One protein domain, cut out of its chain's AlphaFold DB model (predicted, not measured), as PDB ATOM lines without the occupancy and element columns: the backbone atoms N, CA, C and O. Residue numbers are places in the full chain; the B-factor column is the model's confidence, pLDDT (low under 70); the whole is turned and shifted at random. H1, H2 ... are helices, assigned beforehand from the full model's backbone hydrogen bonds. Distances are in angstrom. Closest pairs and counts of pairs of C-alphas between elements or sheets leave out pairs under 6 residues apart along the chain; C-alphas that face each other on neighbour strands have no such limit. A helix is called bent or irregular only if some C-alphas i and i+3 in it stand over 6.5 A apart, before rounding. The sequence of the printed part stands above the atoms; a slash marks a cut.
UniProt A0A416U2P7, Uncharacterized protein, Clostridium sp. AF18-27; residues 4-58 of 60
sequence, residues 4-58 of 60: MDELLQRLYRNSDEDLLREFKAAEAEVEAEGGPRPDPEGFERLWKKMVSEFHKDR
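What this domain is: This is residues 4 to 58 of the 60 residues of an uncharacterized protein of Clostridium sp. AF18-27 (UniProt A0A416U2P7). Starting from residue 4, you will find a wide-open V: two long helices, H2 and H3, make its arms, the link of residues 34 to 39 makes its bottom, and the short helix H1 sits at the free end of the H2 arm, turned steeply from it. No helix touches another, and the space between the arms is empty. The printed part has 55 residues, with three named helices in the order H1, H2, H3 and no named strand; the class is all helix. The whole is extended, with a radius of gyration of the C-alphas of 19.4 A, and its outline is flat, spanning 49 by 34 by 10 A.

How they stand to each other: Look first at H1, residues 4 to 12, and then at H2, residues 16 to 33, which follows it after a tight link of 3 residues. H1 and H2 are close but not clearly touching: their closest C-alphas, those of Gln 9 and Asp 16, are 7.8 A apart. Their lines stand at a steep tilt of 60 degrees, and they run the same way, with their centres 20.9 A apart. Go on over a short link of 6 residues to H3, residues 40 to 56. H2 and H3 are apart, and H1 and H3 are apart too. Check the backbone inside H1, H2 and H3: every O i to N i+4 pair is within hydrogen-bond range.

Where its parts are: Find C-alpha 4 at (117.321, 162.834, 182.492); from there H1, residues 4 to 12, runs 12.1 A to C-alpha 12. Find C-alpha 16 at (123.271, 173.424, 186.415), where H2 begins; this helix of residues 16 to 33, the longest by residues with 18, runs 25.8 A to C-alpha 33 at (142.709, 179.218, 202.301). H3, residues 40 to 56, has 17 residues and runs 24.5 A from C-alpha 40 to C-alpha 56 at (153.728, 141.010, 193.120). None of the three helices is bent or irregular.

The domain as a whole: The two C-alphas farthest apart are those of Arg 10 and Lys 56, at 48.5 A, while the first and last printed C-alphas, of Met 4 and Arg 58, are 41.6 A apart. Residues 28 to 34, of which 28 to 33 belong to H2, stand free, and so do residues 36 to 58, of which 40 to 56 belong to H3. The printed part has no cut, and neither link is long. In the B-factor column you will find a mean pLDDT of 80.6 for the printed part of this predicted model; it is under 70 at residue 14, residues 34 to 35 and residues 56 to 58.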
ATOM      1  N   MET A   4     116.448 163.090 181.342       76.06
ATOM      2  CA  MET A   4     117.321 162.834 182.492       76.06
ATOM      3  C   MET A   4     117.782 164.118 183.190       76.06
ATOM      4  O   MET A   4     117.801 164.157 184.418       76.06
ATOM      5  N   ASP A   5     118.092 165.174 182.438       74.31
ATOM      6  CA  ASP A   5     118.550 166.452 182.996       74.31
ATOM      7  C   ASP A   5     117.408 167.127 183.778       74.31
ATOM      8  O   ASP A   5     117.601 167.613 184.891       74.31
ATOM      9  N   GLU A   6     116.178 167.074 183.253       72.50
ATOM     10  CA  GLU A   6     114.987 167.617 183.923       72.50
ATOM     11  C   GLU A   6     114.614 166.844 185.200       72.50
ATOM     12  O   GLU A   6     114.185 167.435 186.198       72.50
ATOM     13  N   LEU A   7     114.777 165.516 185.189       76.94
ATOM     14  CA  LEU A   7     114.544 164.670 186.359       76.94
ATOM     15  C   LEU A   7     115.566 164.970 187.463       76.94
ATOM     16  O   LEU A   7     115.186 165.112 188.629       76.94
ATOM     17  N   LEU A   8     116.842 165.109 187.098       72.81
ATOM     18  CA  LEU A   8     117.920 165.463 188.022       72.81
ATOM     19  C   LEU A   8     117.701 166.854 188.626       72.81
ATOM     20  O   LEU A   8     117.769 166.998 189.847       72.81
ATOM     21  N   GLN A   9     117.325 167.851 187.824       71.06
ATOM     22  CA  GLN A   9     117.015 169.194 188.328       71.06
ATOM     23  C   GLN A   9     115.820 169.204 189.291       71.06
ATOM     24  O   GLN A   9     115.839 169.903 190.306       71.06
ATOM     25  N   ARG A  10     114.790 168.386 189.043       71.44
ATOM     26  CA  ARG A  10     113.652 168.226 189.968       71.44
ATOM     27  C   ARG A  10     114.023 167.516 191.272       71.44
ATOM     28  O   ARG A  10     113.498 167.888 192.322       71.44
ATOM     29  N   LEU A  11     114.892 166.506 191.209       72.19
ATOM     30  CA  LEU A  11     115.346 165.724 192.366       72.19
ATOM     31  C   LEU A  11     116.279 166.527 193.272       72.19
ATOM     32  O   LEU A  11     116.086 166.547 194.487       72.19
ATOM     33  N   TYR A  12     117.263 167.203 192.683       70.69
ATOM     34  CA  TYR A  12     118.295 167.924 193.423       70.69
ATOM     35  C   TYR A  12     117.937 169.392 193.684       70.69
ATOM     36  O   TYR A  12     118.610 170.044 194.478       70.69
ATOM     37  N   ARG A  13     116.848 169.904 193.077       70.25
ATOM     38  CA  ARG A  13     116.375 171.306 193.159       70.25
ATOM     39  C   ARG A  13     117.444 172.349 192.831       70.25
ATOM     40  O   ARG A  13     117.292 173.515 193.182       70.25
ATOM     41  N   ASN A  14     118.516 171.923 192.185       66.81
ATOM     42  CA  ASN A  14     119.682 172.725 191.884       66.81
ATOM     43  C   ASN A  14     119.793 172.722 190.361       66.81
ATOM     44  O   ASN A  14     119.822 171.651 189.747       66.81
ATOM     45  N   SER A  15     119.739 173.903 189.751       77.50
ATOM     46  CA  SER A  15     120.001 174.033 188.321       77.50
ATOM     47  C   SER A  15     121.494 173.832 188.053       77.50
ATOM     48  O   SER A  15     122.323 174.004 188.947       77.50
ATOM     49  N   ASP A  16     121.861 173.521 186.814       79.19
ATOM     50  CA  ASP A  16     123.271 173.424 186.415       79.19
ATOM     51  C   ASP A  16     124.037 174.726 186.731       79.19
ATOM     52  O   ASP A  16     125.216 174.694 187.082       79.19
ATOM     53  N   GLU A  17     123.361 175.878 186.664       81.94
ATOM     54  CA  GLU A  17     123.926 177.184 187.022       81.94
ATOM     55  C   GLU A  17     124.187 177.325 188.525       81.94
ATOM     56  O   GLU A  17     125.208 177.890 188.923       81.94
ATOM     57  N   ASP A  18     123.292 176.806 189.365       82.31
ATOM     58  CA  ASP A  18     123.462 176.819 190.817       82.31
ATOM     59  C   ASP A  18     124.620 175.901 191.240       82.31
ATOM     60  O   ASP A  18     125.478 176.326 192.017       82.31
ATOM     61  N   LEU A  19     124.729 174.718 190.627       81.75
ATOM     62  CA  LEU A  19     125.859 173.803 190.821       81.75
ATOM     63  C   LEU A  19     127.186 174.448 190.402       81.75
ATOM     64  O   LEU A  19     128.175 174.390 191.134       81.75
ATOM     65  N   LEU A  20     127.212 175.113 189.243       85.56
ATOM     66  CA  LEU A  20     128.391 175.844 188.772       85.56
ATOM     67  C   LEU A  20     128.774 176.996 189.709       85.56
ATOM     68  O   LEU A  20     129.961 177.284 189.873       85.56
ATOM     69  N   ARG A  21     127.793 177.673 190.315       86.75
ATOM     70  CA  ARG A  21     128.036 178.753 191.279       86.75
ATOM     71  C   ARG A  21     128.638 178.218 192.575       86.75
ATOM     72  O   ARG A  21     129.621 178.788 193.043       86.75
ATOM     73  N   GLU A  22     128.075 177.150 193.134       84.62
ATOM     74  CA  GLU A  22     128.592 176.504 194.347       84.62
ATOM     75  C   GLU A  22     130.017 175.980 194.135       84.62
ATOM     76  O   GLU A  22     130.891 176.208 194.969       84.62
ATOM     77  N   PHE A  23     130.286 175.374 192.975       83.88
ATOM     78  CA  PHE A  23     131.619 174.888 192.631       83.88
ATOM     79  C   PHE A  23     132.659 176.016 192.573       83.88
ATOM     80  O   PHE A  23     133.715 175.912 193.191       83.88
ATOM     81  N   LYS A  24     132.346 177.131 191.900       88.19
ATOM     82  CA  LYS A  24     133.248 178.296 191.836       88.19
ATOM     83  C   LYS A  24     133.487 178.938 193.201       88.19
ATOM     84  O   LYS A  24     134.578 179.444 193.446       88.19
ATOM     85  N   ALA A  25     132.473 178.954 194.069       87.00
ATOM     86  CA  ALA A  25     132.622 179.451 195.434       87.00
ATOM     87  C   ALA A  25     133.599 178.570 196.228       87.00
ATOM     88  O   ALA A  25     134.536 179.096 196.823       87.00
ATOM     89  N   ALA A  26     133.450 177.246 196.140       81.44
ATOM     90  CA  ALA A  26     134.365 176.298 196.769       81.44
ATOM     91  C   ALA A  26     135.796 176.387 196.201       81.44
ATOM     92  O   ALA A  26     136.757 176.356 196.964       81.44
ATOM     93  N   GLU A  27     135.970 176.549 194.882       82.44
ATOM     94  CA  GLU A  27     137.296 176.786 194.282       82.44
ATOM     95  C   GLU A  27     137.951 178.059 194.829       82.44
ATOM     96  O   GLU A  27     139.134 178.051 195.168       82.44
ATOM     97  N   ALA A  28     137.185 179.147 194.954       84.19
ATOM     98  CA  ALA A  28     137.687 180.403 195.497       84.19
ATOM     99  C   ALA A  28     138.066 180.289 196.984       84.19
ATOM    100  O   ALA A  28     139.064 180.876 197.397       84.19
ATOM    101  N   GLU A  29     137.309 179.526 197.776       81.19
ATOM    102  CA  GLU A  29     137.642 179.223 199.174       81.19
ATOM    103  C   GLU A  29     138.940 178.414 199.277       81.19
ATOM    104  O   GLU A  29     139.834 178.790 200.031       81.19
ATOM    105  N   VAL A  30     139.102 177.363 198.465       80.06
ATOM    106  CA  VAL A  30     140.319 176.529 198.445       80.06
ATOM    107  C   VAL A  30     141.557 177.330 198.029       80.06
ATOM    108  O   VAL A  30     142.635 177.148 198.605       80.06
ATOM    109  N   GLU A  31     141.416 178.226 197.052       77.81
ATOM    110  CA  GLU A  31     142.493 179.121 196.619       77.81
ATOM    111  C   GLU A  31     142.841 180.146 197.714       77.81
ATOM    112  O   GLU A  31     144.017 180.387 197.988       77.81
ATOM    113  N   ALA A  32     141.834 180.718 198.385       79.12
ATOM    114  CA  ALA A  32     142.020 181.717 199.437       79.12
ATOM    115  C   ALA A  32     142.597 181.135 200.739       79.12
ATOM    116  O   ALA A  32     143.435 181.774 201.377       79.12
ATOM    117  N   GLU A  33     142.179 179.929 201.131       78.12
ATOM    118  CA  GLU A  33     142.709 179.218 202.301       78.12
ATOM    119  C   GLU A  33     144.102 178.624 202.045       78.12
ATOM    120  O   GLU A  33     144.805 178.267 202.992       78.12
ATOM    121  N   GLY A  34     144.535 178.565 200.781       68.00
ATOM    122  CA  GLY A  34     145.823 178.002 200.402       68.00
ATOM    123  C   GLY A  34     145.839 176.499 200.643       68.00
ATOM    124  O   GLY A  34     146.591 176.008 201.489       68.00
ATOM    125  N   GLY A  35     144.995 175.778 199.898       66.69
ATOM    126  CA  GLY A  35     144.904 174.319 199.944       66.69
ATOM    127  C   GLY A  35     146.267 173.607 199.838       66.69
ATOM    128  O   GLY A  35     147.277 174.207 199.447       66.69
ATOM    129  N   PRO A  36     146.332 172.308 200.190       72.19
ATOM    130  CA  PRO A  36     147.584 171.565 200.161       72.19
ATOM    131  C   PRO A  36     148.241 171.703 198.788       72.19
ATOM    132  O   PRO A  36     147.626 171.405 197.763       72.19
ATOM    133  N   ARG A  37     149.498 172.165 198.766       79.19
ATOM    134  CA  ARG A  37     150.241 172.277 197.510       79.19
ATOM    135  C   ARG A  37     150.268 170.911 196.828       79.19
ATOM    136  O   ARG A  37     150.525 169.916 197.513       79.19
ATOM    137  N   PRO A  38     150.058 170.854 195.503       78.88
ATOM    138  CA  PRO A  38     150.275 169.626 194.764       78.88
ATOM    139  C   PRO A  38     151.673 169.081 195.086       78.88
ATOM    140  O   PRO A  38     152.650 169.829 195.029       78.88
ATOM    141  N   ASP A  39     151.767 167.788 195.402       87.38
ATOM    142  CA  ASP A  39     153.033 167.057 195.545       87.38
ATOM    143  C   ASP A  39     153.136 166.007 194.422       87.38
ATOM    144  O   ASP A  39     152.806 164.832 194.631       87.38
ATOM    145  N   PRO A  40     153.554 166.410 193.203       89.06
ATOM    146  CA  PRO A  40     153.716 165.487 192.081       89.06
ATOM    147  C   PRO A  40     154.701 164.354 192.394       89.06
ATOM    148  O   PRO A  40     154.513 163.218 191.966       89.06
ATOM    149  N   GLU A  41     155.740 164.641 193.177       92.25
ATOM    150  CA  GLU A  41     156.753 163.658 193.558       92.25
ATOM    151  C   GLU A  41     156.182 162.624 194.536       92.25
ATOM    152  O   GLU A  41     156.478 161.431 194.436       92.25
ATOM    153  N   GLY A  42     155.335 163.061 195.470       90.25
ATOM    154  CA  GLY A  42     154.573 162.195 196.366       90.25
ATOM    155  C   GLY A  42     153.606 161.287 195.630       90.25
ATOM    156  O   GLY A  42     153.562 160.088 195.924       90.25
ATOM    157  N   PHE A  43     152.907 161.824 194.629       92.00
ATOM    158  CA  PHE A  43     152.063 161.026 193.748       92.00
ATOM    159  C   PHE A  43     152.874 159.939 193.031       92.00
ATOM    160  O   PHE A  43     152.531 158.762 193.125       92.00
ATOM    161  N   GLU A  44     154.002 160.289 192.407       93.75
ATOM    162  CA  GLU A  44     154.873 159.329 191.714       93.75
ATOM    163  C   GLU A  44     155.404 158.223 192.639       93.75
ATOM    164  O   GLU A  44     155.467 157.049 192.256       93.75
ATOM    165  N   ARG A  45     155.765 158.563 193.884       95.56
ATOM    166  CA  ARG A  45     156.188 157.569 194.887       95.56
ATOM    167  C   ARG A  45     155.063 156.587 195.217       95.56
ATOM    168  O   ARG A  45     155.300 155.377 195.233       95.56
ATOM    169  N   LEU A  46     153.858 157.093 195.480       93.44
ATOM    170  CA  LEU A  46     152.686 156.267 195.788       93.44
ATOM    171  C   LEU A  46     152.296 155.389 194.599       93.44
ATOM    172  O   LEU A  46     152.059 154.193 194.763       93.44
ATOM    173  N   TRP A  47     152.313 155.963 193.399       91.06
ATOM    174  CA  TRP A  47     151.989 155.268 192.166       91.06
ATOM    175  C   TRP A  47     152.935 154.092 191.908       91.06
ATOM    176  O   TRP A  47     152.488 152.961 191.713       91.06
ATOM    177  N   LYS A  48     154.254 154.313 192.010       94.50
ATOM    178  CA  LYS A  48     155.258 153.242 191.877       94.50
ATOM    179  C   LYS A  48     155.062 152.131 192.903       94.50
ATOM    180  O   LYS A  48     155.183 150.959 192.549       94.50
ATOM    181  N   LYS A  49     154.739 152.476 194.154       93.50
ATOM    182  CA  LYS A  49     154.450 151.486 195.201       93.50
ATOM    183  C   LYS A  49     153.245 150.624 194.818       93.50
ATOM    184  O   LYS A  49     153.381 149.403 194.793       93.50
ATOM    185  N   MET A  50     152.129 151.250 194.444       92.56
ATOM    186  CA  MET A  50     150.887 150.557 194.089       92.56
ATOM    187  C   MET A  50     151.077 149.621 192.888       92.56
ATOM    188  O   MET A  50     150.687 148.457 192.932       92.56
ATOM    189  N   VAL A  51     151.749 150.100 191.836       92.12
ATOM    190  CA  VAL A  51     152.092 149.280 190.667       92.12
ATOM    191  C   VAL A  51     152.983 148.105 191.074       92.12
ATOM    192  O   VAL A  51     152.753 146.985 190.622       92.12
ATOM    193  N   SER A  52     153.971 148.320 191.949       86.19
ATOM    194  CA  SER A  52     154.861 147.249 192.409       86.19
ATOM    195  C   SER A  52     154.135 146.173 193.222       86.19
ATOM    196  O   SER A  52     154.453 144.996 193.084       86.19
ATOM    197  N   GLU A  53     153.162 146.562 194.047       86.31
ATOM    198  CA  GLU A  53     152.354 145.645 194.859       86.31
ATOM    199  C   GLU A  53     151.409 144.837 193.964       86.31
ATOM    200  O   GLU A  53     151.421 143.610 194.008       86.31
ATOM    201  N   PHE A  54     150.726 145.495 193.028       80.75
ATOM    202  CA  PHE A  54     149.860 144.825 192.058       80.75
ATOM    203  C   PHE A  54     150.597 143.796 191.181       80.75
ATOM    204  O   PHE A  54     150.042 142.757 190.828       80.75
ATOM    205  N   HIS A  55     151.858 144.057 190.822       72.75
ATOM    206  CA  HIS A  55     152.667 143.108 190.047       72.75
ATOM    207  C   HIS A  55     153.222 141.950 190.887       72.75
ATOM    208  O   HIS A  55     153.546 140.909 190.318       72.75
ATOM    209  N   LYS A  56     153.335 142.102 192.214       66.31
ATOM    210  CA  LYS A  56     153.728 141.010 193.120       66.31
ATOM    211  C   LYS A  56     152.596 140.008 193.344       66.31
ATOM    212  O   LYS A  56     152.881 138.826 193.501       66.31
ATOM    213  N   ASP A  57     151.349 140.470 193.295       61.94
ATOM    214  CA  ASP A  57     150.161 139.643 193.546       61.94
ATOM    215  C   ASP A  57     149.623 138.919 192.297       61.94
ATOM    216  O   ASP A  57     148.653 138.165 192.389       61.94
ATOM    217  N   ARG A  58     150.253 139.082 191.123       55.56
ATOM    218  CA  ARG A  58     149.970 138.211 189.970       55.56
ATOM    219  C   ARG A  58     150.819 136.935 190.040       55.56
ATOM    220  O   ARG A  58     152.044 137.037 189.937       55.56
TER     221      ARG A  58